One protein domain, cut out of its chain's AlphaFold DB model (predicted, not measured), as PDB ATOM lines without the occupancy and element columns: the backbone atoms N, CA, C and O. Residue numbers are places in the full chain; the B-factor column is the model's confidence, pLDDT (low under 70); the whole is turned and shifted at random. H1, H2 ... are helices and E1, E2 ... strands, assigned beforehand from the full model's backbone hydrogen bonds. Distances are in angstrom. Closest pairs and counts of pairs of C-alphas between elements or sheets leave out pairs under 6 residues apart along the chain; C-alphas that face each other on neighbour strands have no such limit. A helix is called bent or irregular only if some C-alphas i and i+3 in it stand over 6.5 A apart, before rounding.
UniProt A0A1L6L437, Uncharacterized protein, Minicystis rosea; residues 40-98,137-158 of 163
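What this domain is: This is residues 40 to 98 and 137 to 158 of the 163 residues of an uncharacterized protein of Minicystis rosea (UniProt A0A1L6L437). A narrow, twisted sheet of three strands, E1, E3 and E2, has the longest helix, H2, packed over one face as a second layer. The short helices H1 and H3 lie toward one end of the long axis, H1 on the sheet and H3 off it, while the link of residues 64 to 70 makes the other end. The printed part has 81 residues, with three named helices and three named strands in the order H1, E1, H2, E2, E3, H3. The class is mixed, helices and strands, and the sheet, in the order E1, E3, E2, is antiparallel throughout. The whole is compact, with a radius of gyration of the C-alphas of 12.9 A, though elongated in outline at 41 by 24 by 18 A.

How they stand to each other: Start at residues 40 to 41, a short parallel pairing with residues 90 to 91 of strand E2, residues 89 to 98. Next comes helix H1, residues 43 to 51, which touches E2, the closest C-alphas being those of Glu 43 and Val 91, 7.1 A apart. H1 is on the sheet, at a height over the sheet of 9.6 A. Go on to edge strand E1, residues 55 to 63, antiparallel to inner strand E3, residues 137 to 144; look for N 57 and O 142 at 3.0 A and N 62 and O 138 at 2.8 A, within hydrogen-bond range. Helix H2, residues 71 to 84, touches E1, with the C-alphas of Ala 62 and Leu 74 closest at 5.7 A, and touches E2, with those of Leu 79 and Val 90 closest at 6.4 A. E1, H2 and E2 form a split strand-helix-strand unit, two strands that run the same way with E3 between them; its crossover is right-handed. E2 bends by 59 degrees at residue 93 and is antiparallel to E3, with N 91 and O 141 at 2.9 A. Helix H3, residues 147 to 152, is not on the sheet and is apart from H2, but H1 and H3 are near each other. Every O i to N i+4 pair is within hydrogen-bond range in H2, against 3 of 5 in H1 and 0 of 2 in H3, where 2 of 3 O i to N i+3 pairs are.

Where its parts are: Find C-alpha 43 at (-28.904, 0.681, 14.554), where H1 begins; it is 13.8 A long and only just irregular, C-alphas 44 and 47 being 7.0 A apart. E1 runs 24.3 A, H2 20.2 A, E2 25.4 A and E3 22.9 A. H3, 10.1 A long, is irregular, C-alphas 148 and 151 being 7.2 A apart, and ends with C-alpha 152 at (-17.399, -13.491, 15.367).

The domain as a whole: The two C-alphas farthest apart are those of Val 67 and Glu 148, 41.5 A. Residues 99 to 136 are not printed, and C-alphas 98 and 137 stand 6.7 A apart across the cut. Of the links that are printed whole, E1 to H2 is short and the other three are tight. The mean pLDDT of the printed part is 86.0, with residues 65 to 69 under 70.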
ATOM      1  N   ARG A  40     -31.971  -9.070  10.134       90.81
ATOM      2  CA  ARG A  40     -32.238  -7.678  10.493       90.81
ATOM      3  C   ARG A  40     -31.135  -7.207  11.433       90.81
ATOM      4  O   ARG A  40     -30.817  -7.903  12.384       90.81
ATOM      5  N   CYS A  41     -30.575  -6.044  11.140       90.12
ATOM      6  CA  CYS A  41     -29.604  -5.385  11.991       90.12
ATOM      7  C   CYS A  41     -30.183  -4.029  12.389       90.12
ATOM      8  O   CYS A  41     -30.416  -3.168  11.532       90.12
ATOM      9  N   ASP A  42     -30.469  -3.874  13.677       88.06
ATOM     10  CA  ASP A  42     -30.905  -2.599  14.232       88.06
ATOM     11  C   ASP A  42     -29.700  -1.657  14.408       88.06
ATOM     12  O   ASP A  42     -28.542  -2.074  14.386       88.06
ATOM     13  N   GLU A  43     -29.950  -0.356  14.569       82.06
ATOM     14  CA  GLU A  43     -28.904   0.681  14.554       82.06
ATOM     15  C   GLU A  43     -27.789   0.440  15.593       82.06
ATOM     16  O   GLU A  43     -26.608   0.605  15.292       82.06
ATOM     17  N   GLY A  44     -28.145  -0.053  16.785       84.62
ATOM     18  CA  GLY A  44     -27.184  -0.400  17.841       84.62
ATOM     19  C   GLY A  44     -26.314  -1.630  17.541       84.62
ATOM     20  O   GLY A  44     -25.291  -1.837  18.189       84.62
ATOM     21  N   GLU A  45     -26.686  -2.435  16.549       89.44
ATOM     22  CA  GLU A  45     -26.023  -3.693  16.191       89.44
ATOM     23  C   GLU A  45     -25.065  -3.533  15.002       89.44
ATOM     24  O   GLU A  45     -24.196  -4.382  14.779       89.44
ATOM     25  N   VAL A  46     -25.172  -2.422  14.262       88.62
ATOM     26  CA  VAL A  46     -24.393  -2.154  13.041       88.62
ATOM     27  C   VAL A  46     -22.893  -2.225  13.307       88.62
ATOM     28  O   VAL A  46     -22.150  -2.806  12.518       88.62
ATOM     29  N   ASN A  47     -22.440  -1.701  14.447       89.44
ATOM     30  CA  ASN A  47     -21.025  -1.717  14.814       89.44
ATOM     31  C   ASN A  47     -20.478  -3.140  14.978       89.44
ATOM     32  O   ASN A  47     -19.355  -3.406  14.557       89.44
ATOM     33  N   ALA A  48     -21.265  -4.070  15.529       89.19
ATOM     34  CA  ALA A  48     -20.853  -5.468  15.666       89.19
ATOM     35  C   ALA A  48     -20.728  -6.148  14.294       89.19
ATOM     36  O   ALA A  48     -19.781  -6.896  14.044       89.19
ATOM     37  N   VAL A  49     -21.650  -5.837  13.380       91.12
ATOM     38  CA  VAL A  49     -21.648  -6.349  12.005       91.12
ATOM     39  C   VAL A  49     -20.449  -5.804  11.219       91.12
ATOM     40  O   VAL A  49     -19.728  -6.572  10.579       91.12
ATOM     41  N   LEU A  50     -20.168  -4.501  11.321       91.00
ATOM     42  CA  LEU A  50     -18.992  -3.871  10.705       91.00
ATOM     43  C   LEU A  50     -17.675  -4.401  11.290       91.00
ATOM     44  O   LEU A  50     -16.760  -4.711  10.529       91.00
ATOM     45  N   ALA A  51     -17.587  -4.583  12.612       90.25
ATOM     46  CA  ALA A  51     -16.407  -5.145  13.274       90.25
ATOM     47  C   ALA A  51     -16.117  -6.595  12.844       90.25
ATOM     48  O   ALA A  51     -14.956  -6.997  12.767       90.25
ATOM     49  N   ALA A  52     -17.151  -7.365  12.488       89.12
ATOM     50  CA  ALA A  52     -17.004  -8.696  11.897       89.12
ATOM     51  C   ALA A  52     -16.560  -8.672  10.417       89.12
ATOM     52  O   ALA A  52     -16.430  -9.726   9.793       89.12
ATOM     53  N   GLY A  53     -16.305  -7.494   9.841       89.38
ATOM     54  CA  GLY A  53     -15.842  -7.334   8.463       89.38
ATOM     55  C   GLY A  53     -16.971  -7.238   7.440       89.38
ATOM     56  O   GLY A  53     -16.786  -7.639   6.290       89.38
ATOM     57  N   ALA A  54     -18.143  -6.739   7.839       90.25
ATOM     58  CA  ALA A  54     -19.214  -6.471   6.892       90.25
ATOM     59  C   ALA A  54     -18.817  -5.433   5.839       90.25
ATOM     60  O   ALA A  54     -18.169  -4.429   6.133       90.25
ATOM     61  N   MET A  55     -19.284  -5.649   4.613       90.25
ATOM     62  CA  MET A  55     -19.115  -4.723   3.499       90.25
ATOM     63  C   MET A  55     -20.486  -4.326   2.943       90.25
ATOM     64  O   MET A  55     -21.323  -5.210   2.736       90.25
ATOM     65  N   PRO A  56     -20.740  -3.034   2.676       89.94
ATOM     66  CA  PRO A  56     -21.942  -2.620   1.969       89.94
ATOM     67  C   PRO A  56     -21.884  -3.098   0.519       89.94
ATOM     68  O   PRO A  56     -20.896  -2.872  -0.179       89.94
ATOM     69  N   ILE A  57     -22.947  -3.768   0.076       86.81
ATOM     70  CA  ILE A  57     -23.050  -4.328  -1.282       86.81
ATOM     71  C   ILE A  57     -24.157  -3.676  -2.114       86.81
ATOM     72  O   ILE A  57     -24.241  -3.903  -3.317       86.81
ATOM     73  N   GLY A  58     -25.006  -2.860  -1.485       87.69
ATOM     74  CA  GLY A  58     -26.037  -2.097  -2.174       87.69
ATOM     75  C   GLY A  58     -27.143  -1.621  -1.245       87.69
ATOM     76  O   GLY A  58     -27.037  -1.688  -0.020       87.69
ATOM     77  N   THR A  59     -28.223  -1.139  -1.850       90.00
ATOM     78  CA  THR A  59     -29.397  -0.620  -1.143       90.00
ATOM     79  C   THR A  59     -30.679  -1.206  -1.711       90.00
ATOM     80  O   THR A  59     -30.784  -1.412  -2.920       90.00
ATOM     81  N   ILE A  60     -31.680  -1.412  -0.860       87.75
ATOM     82  CA  ILE A  60     -33.030  -1.827  -1.248       87.75
ATOM     83  C   ILE A  60     -34.004  -0.726  -0.855       87.75
ATOM     84  O   ILE A  60     -34.012  -0.268   0.283       87.75
ATOM     85  N   SER A  61     -34.862  -0.330  -1.792       86.62
ATOM     86  CA  SER A  61     -36.031   0.499  -1.495       86.62
ATOM     87  C   SER A  61     -37.257  -0.399  -1.383       86.62
ATOM     88  O   SER A  61     -37.668  -1.014  -2.368       86.62
ATOM     89  N   ALA A  62     -37.845  -0.487  -0.192       83.88
ATOM     90  CA  ALA A  62     -39.109  -1.179   0.006       83.88
ATOM     91  C   ALA A  62     -40.256  -0.169  -0.008       83.88
ATOM     92  O   ALA A  62     -40.234   0.852   0.677       83.88
ATOM     93  N   ARG A  63     -41.286  -0.498  -0.783       80.25
ATOM     94  CA  ARG A  63     -42.576   0.189  -0.762       80.25
ATOM     95  C   ARG A  63     -43.659  -0.817  -0.429       80.25
ATOM     96  O   ARG A  63     -43.632  -1.940  -0.964       80.25
ATOM     97  N   SER A  64     -44.582  -0.410   0.432       73.81
ATOM     98  CA  SER A  64     -45.785  -1.183   0.695       73.81
ATOM     99  C   SER A  64     -46.732  -1.137  -0.506       73.81
ATOM    100  O   SER A  64     -46.888  -0.103  -1.156       73.81
ATOM    101  N   LEU A  65     -47.380  -2.269  -0.792       66.06
ATOM    102  CA  LEU A  65     -48.508  -2.319  -1.726       66.06
ATOM    103  C   LEU A  65     -49.819  -1.882  -1.052       66.06
ATOM    104  O   LEU A  65     -50.683  -1.313  -1.715       66.06
ATOM    105  N   ALA A  66     -49.941  -2.110   0.258       64.06
ATOM    106  CA  ALA A  66     -51.099  -1.737   1.056       64.06
ATOM    107  C   ALA A  66     -50.938  -0.331   1.651       64.06
ATOM    108  O   ALA A  66     -49.845   0.067   2.059       64.06
ATOM    109  N   VAL A  67     -52.046   0.408   1.722       58.19
ATOM    110  CA  VAL A  67     -52.118   1.735   2.366       58.19
ATOM    111  C   VAL A  67     -51.841   1.624   3.872       58.19
ATOM    112  O   VAL A  67     -51.221   2.498   4.459       58.19
ATOM    113  N   ILE A  68     -52.224   0.503   4.489       62.59
ATOM    114  CA  ILE A  68     -51.937   0.195   5.891       62.59
ATOM    115  C   ILE A  68     -50.932  -0.956   5.893       62.59
ATOM    116  O   ILE A  68     -51.315  -2.113   5.742       62.59
ATOM    117  N   ALA A  69     -49.645  -0.642   5.994       65.50
ATOM    118  CA  ALA A  69     -48.608  -1.643   6.214       65.50
ATOM    119  C   ALA A  69     -47.735  -1.241   7.389       65.50
ATOM    120  O   ALA A  69     -47.514  -0.058   7.651       65.50
ATOM    121  N   THR A  70     -47.243  -2.248   8.092       75.50
ATOM    122  CA  THR A  70     -46.362  -2.071   9.235       75.50
ATOM    123  C   THR A  70     -44.913  -1.925   8.772       75.50
ATOM    124  O   THR A  70     -44.537  -2.306   7.660       75.50
ATOM    125  N   ASN A  71     -44.059  -1.390   9.644       73.31
ATOM    126  CA  ASN A  71     -42.618  -1.371   9.390       73.31
ATOM    127  C   ASN A  71     -42.049  -2.792   9.228       73.31
ATOM    128  O   ASN A  71     -41.094  -2.980   8.474       73.31
ATOM    129  N   ASP A  72     -42.648  -3.781   9.891       80.00
ATOM    130  CA  ASP A  72     -42.222  -5.177   9.810       80.00
ATOM    131  C   ASP A  72     -42.508  -5.781   8.430       80.00
ATOM    132  O   ASP A  72     -41.679  -6.530   7.914       80.00
ATOM    133  N   ASP A  73     -43.587  -5.367   7.760       81.81
ATOM    134  CA  ASP A  73     -43.876  -5.778   6.378       81.81
ATOM    135  C   ASP A  73     -42.805  -5.271   5.398       81.81
ATOM    136  O   ASP A  73     -42.372  -5.982   4.482       81.81
ATOM    137  N   LEU A  74     -42.343  -4.031   5.597       83.75
ATOM    138  CA  LEU A  74     -41.262  -3.445   4.802       83.75
ATOM    139  C   LEU A  74     -39.930  -4.157   5.064       83.75
ATOM    140  O   LEU A  74     -39.185  -4.418   4.115       83.75
ATOM    141  N   PHE A  75     -39.658  -4.510   6.321       87.06
ATOM    142  CA  PHE A  75     -38.487  -5.296   6.700       87.06
ATOM    143  C   PHE A  75     -38.518  -6.696   6.093       87.06
ATOM    144  O   PHE A  75     -37.561  -7.073   5.428       87.06
ATOM    145  N   GLU A  76     -39.602  -7.456   6.243       87.56
ATOM    146  CA  GLU A  76     -39.720  -8.812   5.690       87.56
ATOM    147  C   GLU A  76     -39.471  -8.833   4.176       87.56
ATOM    148  O   GLU A  76     -38.735  -9.684   3.661       87.56
ATOM    149  N   LYS A  77     -40.003  -7.839   3.455       86.25
ATOM    150  CA  LYS A  77     -39.722  -7.661   2.027       86.25
ATOM    151  C   LYS A  77     -38.234  -7.407   1.771       86.25
ATOM    152  O   LYS A  77     -37.644  -8.071   0.917       86.25
ATOM    153  N   ALA A  78     -37.615  -6.489   2.513       88.62
ATOM    154  CA  ALA A  78     -36.198  -6.168   2.362       88.62
ATOM    155  C   ALA A  78     -35.280  -7.355   2.707       88.62
ATOM    156  O   ALA A  78     -34.346  -7.627   1.957       88.62
ATOM    157  N   LEU A  79     -35.567  -8.106   3.775       90.62
ATOM    158  CA  LEU A  79     -34.782  -9.264   4.221       90.62
ATOM    159  C   LEU A  79     -34.809 -10.403   3.198       90.62
ATOM    160  O   LEU A  79     -33.772 -11.011   2.914       90.62
ATOM    161  N   ARG A  80     -35.979 -10.677   2.611       88.75
ATOM    162  CA  ARG A  80     -36.132 -11.687   1.553       88.75
ATOM    163  C   ARG A  80     -35.416 -11.273   0.276       88.75
ATOM    164  O   ARG A  80     -34.716 -12.093  -0.315       88.75
ATOM    165  N   THR A  81     -35.571 -10.017  -0.145       87.75
ATOM    166  CA  THR A  81     -34.882  -9.504  -1.335       87.75
ATOM    167  C   THR A  81     -33.369  -9.504  -1.131       87.75
ATOM    168  O   THR A  81     -32.655 -10.022  -1.981       87.75
ATOM    169  N   ALA A  82     -32.874  -9.023   0.012       88.56
ATOM    170  CA  ALA A  82     -31.449  -9.026   0.326       88.56
ATOM    171  C   ALA A  82     -30.864 -10.442   0.326       88.56
ATOM    172  O   ALA A  82     -29.862 -10.676  -0.346       88.56
ATOM    173  N   GLY A  83     -31.514 -11.394   1.007       86.94
ATOM    174  CA  GLY A  83     -31.055 -12.784   1.062       86.94
ATOM    175  C   GLY A  83     -30.954 -13.429  -0.324       86.94
ATOM    176  O   GLY A  83     -29.911 -13.986  -0.668       86.94
ATOM    177  N   LYS A  84     -31.984 -13.265  -1.169       84.62
ATOM    178  CA  LYS A  84     -32.004 -13.774  -2.559       84.62
ATOM    179  C   LYS A  84     -30.930 -13.174  -3.464       84.62
ATOM    180  O   LYS A  84     -30.610 -13.750  -4.504       84.62
ATOM    181  N   SER A  85     -30.401 -12.025  -3.077       84.31
ATOM    182  CA  SER A  85     -29.423 -11.267  -3.846       84.31
ATOM    183  C   SER A  85     -28.006 -11.354  -3.282       84.31
ATOM    184  O   SER A  85     -27.115 -10.676  -3.782       84.31
ATOM    185  N   GLY A  86     -27.792 -12.168  -2.243       83.19
ATOM    186  CA  GLY A  86     -26.480 -12.386  -1.631       83.19
ATOM    187  C   GLY A  86     -26.119 -11.409  -0.506       83.19
ATOM    188  O   GLY A  86     -24.972 -11.381  -0.060       83.19
ATOM    189  N   GLY A  87     -27.073 -10.625  -0.010       88.75
ATOM    190  CA  GLY A  87     -26.937  -9.882   1.240       88.75
ATOM    191  C   GLY A  87     -27.064 -10.785   2.459       88.75
ATOM    192  O   GLY A  87     -27.840 -11.738   2.435       88.75
ATOM    193  N   THR A  88     -26.329 -10.476   3.532       91.50
ATOM    194  CA  THR A  88     -26.444 -11.205   4.804       91.50
ATOM    195  C   THR A  88     -27.130 -10.416   5.902       91.50
ATOM    196  O   THR A  88     -27.828 -11.025   6.704       91.50
ATOM    197  N   HIS A  89     -26.992  -9.090   5.912       93.69
ATOM    198  CA  HIS A  89     -27.673  -8.221   6.869       93.69
ATOM    199  C   HIS A  89     -28.344  -7.050   6.163       93.69
ATOM    200  O   HIS A  89     -27.922  -6.630   5.083       93.69
ATOM    201  N   VAL A  90     -29.384  -6.520   6.795       92.38
ATOM    202  CA  VAL A  90     -30.137  -5.365   6.312       92.38
ATOM    203  C   VAL A  90     -30.278  -4.361   7.446       92.38
ATOM    204  O   VAL A  90     -30.748  -4.721   8.525       92.38
ATOM    205  N   VAL A  91     -29.897  -3.114   7.177       92.25
ATOM    206  CA  VAL A  91     -29.996  -1.987   8.113       92.25
ATOM    207  C   VAL A  91     -30.952  -0.962   7.529       92.25
ATOM    208  O   VAL A  91     -30.809  -0.569   6.371       92.25
ATOM    209  N   LEU A  92     -31.933  -0.528   8.315       90.38
ATOM    210  CA  LEU A  92     -32.834   0.548   7.921       90.38
ATOM    211  C   LEU A  92     -32.114   1.894   8.024       90.38
ATOM    212  O   LEU A  92     -31.583   2.217   9.080       90.38
ATOM    213  N   THR A  93     -32.132   2.686   6.954       87.25
ATOM    214  CA  THR A  93     -31.470   4.002   6.928       87.25
ATOM    215  C   THR A  93     -32.429   5.169   6.755       87.25
ATOM    216  O   THR A  93     -32.128   6.272   7.193       87.25
ATOM    217  N   GLU A  94     -33.589   4.950   6.136       86.31
ATOM    218  CA  GLU A  94     -34.563   6.015   5.891       86.31
ATOM    219  C   GLU A  94     -35.985   5.463   5.969       86.31
ATOM    220  O   GLU A  94     -36.268   4.383   5.442       86.31
ATOM    221  N   ARG A  95     -36.885   6.224   6.598       87.75
ATOM    222  CA  ARG A  95     -38.335   5.997   6.579       87.75
ATOM    223  C   ARG A  95     -39.008   7.162   5.871       87.75
ATOM    224  O   ARG A  95     -38.591   8.304   6.042       87.75
ATOM    225  N   GLY A  96     -40.070   6.876   5.133       83.75
ATOM    226  CA  GLY A  96     -40.846   7.896   4.446       83.75
ATOM    227  C   GLY A  96     -42.300   7.498   4.245       83.75
ATOM    228  O   GLY A  96     -42.701   6.356   4.473       83.75
ATOM    229  N   LEU A  97     -43.078   8.458   3.762       83.19
ATOM    230  CA  LEU A  97     -44.454   8.278   3.320       83.19
ATOM    231  C   LEU A  97     -44.557   8.795   1.887       83.19
ATOM    232  O   LEU A  97     -44.092   9.891   1.579       83.19
ATOM    233  N   GLU A  98     -45.147   8.000   1.004       81.12
ATOM    234  CA  GLU A  98     -45.498   8.415  -0.350       81.12
ATOM    235  C   GLU A  98     -47.006   8.659  -0.391       81.12
ATOM    236  O   GLU A  98     -47.796   7.745  -0.148       81.12
ATOM    237  N   THR A 137     -42.882   3.886   3.074       84.88
ATOM    238  CA  THR A 137     -41.669   3.571   2.322       84.88
ATOM    239  C   THR A 137     -40.473   3.491   3.264       84.88
ATOM    240  O   THR A 137     -40.427   4.139   4.310       84.88
ATOM    241  N   ALA A 138     -39.501   2.659   2.900       87.94
ATOM    242  CA  ALA A 138     -38.271   2.501   3.657       87.94
ATOM    243  C   ALA A 138     -37.091   2.234   2.722       87.94
ATOM    244  O   ALA A 138     -37.224   1.515   1.726       87.94
ATOM    245  N   LYS A 139     -35.925   2.787   3.063       88.44
ATOM    246  CA  LYS A 139     -34.654   2.456   2.414       88.44
ATOM    247  C   LYS A 139     -33.780   1.674   3.371       88.44
ATOM    248  O   LYS A 139     -33.665   2.012   4.548       88.44
ATOM    249  N   PHE A 140     -33.148   0.648   2.829       89.88
ATOM    250  CA  PHE A 140     -32.274  -0.232   3.571       89.88
ATOM    251  C   PHE A 140     -30.915  -0.333   2.895       89.88
ATOM    252  O   PHE A 140     -30.836  -0.463   1.672       89.88
ATOM    253  N   VAL A 141     -29.854  -0.344   3.692       91.88
ATOM    254  CA  VAL A 141     -28.516  -0.740   3.250       91.88
ATOM    255  C   VAL A 141     -28.372  -2.242   3.444       91.88
ATOM    256  O   VAL A 141     -28.723  -2.787   4.492       91.88
ATOM    257  N   VAL A 142     -27.850  -2.912   2.421       91.88
ATOM    258  CA  VAL A 142     -27.557  -4.341   2.451       91.88
ATOM    259  C   VAL A 142     -26.069  -4.535   2.681       91.88
ATOM    260  O   VAL A 142     -25.231  -4.022   1.934       91.88
ATOM    261  N   LEU A 143     -25.753  -5.307   3.712       92.44
ATOM    262  CA  LEU A 143     -24.394  -5.653   4.094       92.44
ATOM    263  C   LEU A 143     -24.135  -7.135   3.822       92.44
ATOM    264  O   LEU A 143     -25.026  -7.978   3.972       92.44
ATOM    265  N   ARG A 144     -22.892  -7.463   3.475       90.94
ATOM    266  CA  ARG A 144     -22.396  -8.838   3.406       90.94
ATOM    267  C   ARG A 144     -21.266  -9.037   4.398       90.94
ATOM    268  O   ARG A 144     -20.253  -8.350   4.331       90.94
ATOM    269  N   VAL A 145     -21.440 -10.018   5.273       91.06
ATOM    270  CA  VAL A 145     -20.391 -10.556   6.145       91.06
ATOM    271  C   VAL A 145     -19.884 -11.853   5.518       91.06
ATOM    272  O   VAL A 145     -20.711 -12.730   5.235       91.06
ATOM    273  N   PRO A 146     -18.569 -12.002   5.296       88.56
ATOM    274  CA  PRO A 146     -17.997 -13.249   4.802       88.56
ATOM    275  C   PRO A 146     -18.326 -14.443   5.725       88.56
ATOM    276  O   PRO A 146     -18.265 -14.275   6.947       88.56
ATOM    277  N   PRO A 147     -18.692 -15.628   5.193       87.88
ATOM    278  CA  PRO A 147     -19.076 -16.800   5.994       87.88
ATOM    279  C   PRO A 147     -18.072 -17.189   7.081       87.88
ATOM    280  O   PRO A 147     -18.452 -17.497   8.208       87.88
ATOM    281  N   GLU A 148     -16.781 -17.090   6.784       88.50
ATOM    282  CA  GLU A 148     -15.685 -17.379   7.707       88.50
ATOM    283  C   GLU A 148     -15.648 -16.444   8.929       88.50
ATOM    284  O   GLU A 148     -15.024 -16.759   9.941       88.50
ATOM    285  N   ARG A 149     -16.338 -15.299   8.866       90.44
ATOM    286  CA  ARG A 149     -16.447 -14.323   9.958       90.44
ATOM    287  C   ARG A 149     -17.738 -14.454  10.764       90.44
ATOM    288  O   ARG A 149     -17.878 -13.772  11.776       90.44
ATOM    289  N   TRP A 150     -18.674 -15.327  10.383       89.50
ATOM    290  CA  TRP A 150     -19.971 -15.424  11.068       89.50
ATOM    291  C   TRP A 150     -19.844 -15.846  12.534       89.50
ATOM    292  O   TRP A 150     -20.630 -15.407  13.367       89.50
ATOM    293  N   ALA A 151     -18.821 -16.630  12.881       88.19
ATOM    294  CA  ALA A 151     -18.561 -17.014  14.267       88.19
ATOM    295  C   ALA A 151     -18.248 -15.811  15.182       88.19
ATOM    296  O   ALA A 151     -18.537 -15.871  16.377       88.19
ATOM    297  N   ALA A 152     -17.709 -14.717  14.628       88.81
ATOM    298  CA  ALA A 152     -17.399 -13.491  15.367       88.81
ATOM    299  C   ALA A 152     -18.638 -12.626  15.656       88.81
ATOM    300  O   ALA A 152     -18.571 -11.718  16.481       88.81
ATOM    301  N   LEU A 153     -19.771 -12.902  15.002       90.56
ATOM    302  CA  LEU A 153     -21.018 -12.188  15.257       90.56
ATOM    303  C   LEU A 153     -21.683 -12.694  16.551       90.56
ATOM    304  O   LEU A 153     -21.621 -13.898  16.849       90.56
ATOM    305  N   PRO A 154     -22.386 -11.813  17.288       89.62
ATOM    306  CA  PRO A 154     -23.332 -12.217  18.322       89.62
ATOM    307  C   PRO A 154     -24.327 -13.255  17.780       89.62
ATOM    308  O   PRO A 154     -24.753 -13.117  16.633       89.62
ATOM    309  N   PRO A 155     -24.747 -14.265  18.567       87.31
ATOM    310  CA  PRO A 155     -25.630 -15.331  18.087       87.31
ATOM    311  C   PRO A 155     -26.902 -14.845  17.378       87.31
ATOM    312  O   PRO A 155     -27.281 -15.428  16.369       87.31
ATOM    313  N   ALA A 156     -27.509 -13.752  17.853       86.06
ATOM    314  CA  ALA A 156     -28.707 -13.156  17.253       86.06
ATOM    315  C   ALA A 156     -28.475 -12.580  15.841       86.06
ATOM    316  O   ALA A 156     -29.408 -12.514  15.045       86.06
ATOM    317  N   LEU A 157     -27.234 -12.202  15.523       89.81
ATOM    318  CA  LEU A 157     -26.844 -11.610  14.243       89.81
ATOM    319  C   LEU A 157     -26.255 -12.634  13.271       89.81
ATOM    320  O   LEU A 157     -25.915 -12.294  12.145       89.81
ATOM    321  N   ARG A 158     -26.104 -13.900  13.669       88.94
ATOM    322  CA  ARG A 158     -25.521 -14.916  12.787       88.94
ATOM    323  C   ARG A 158     -26.512 -15.275  11.680       88.94
ATOM    324  O   ARG A 158     -27.617 -15.724  11.992       88.94
TER     325      ARG A 158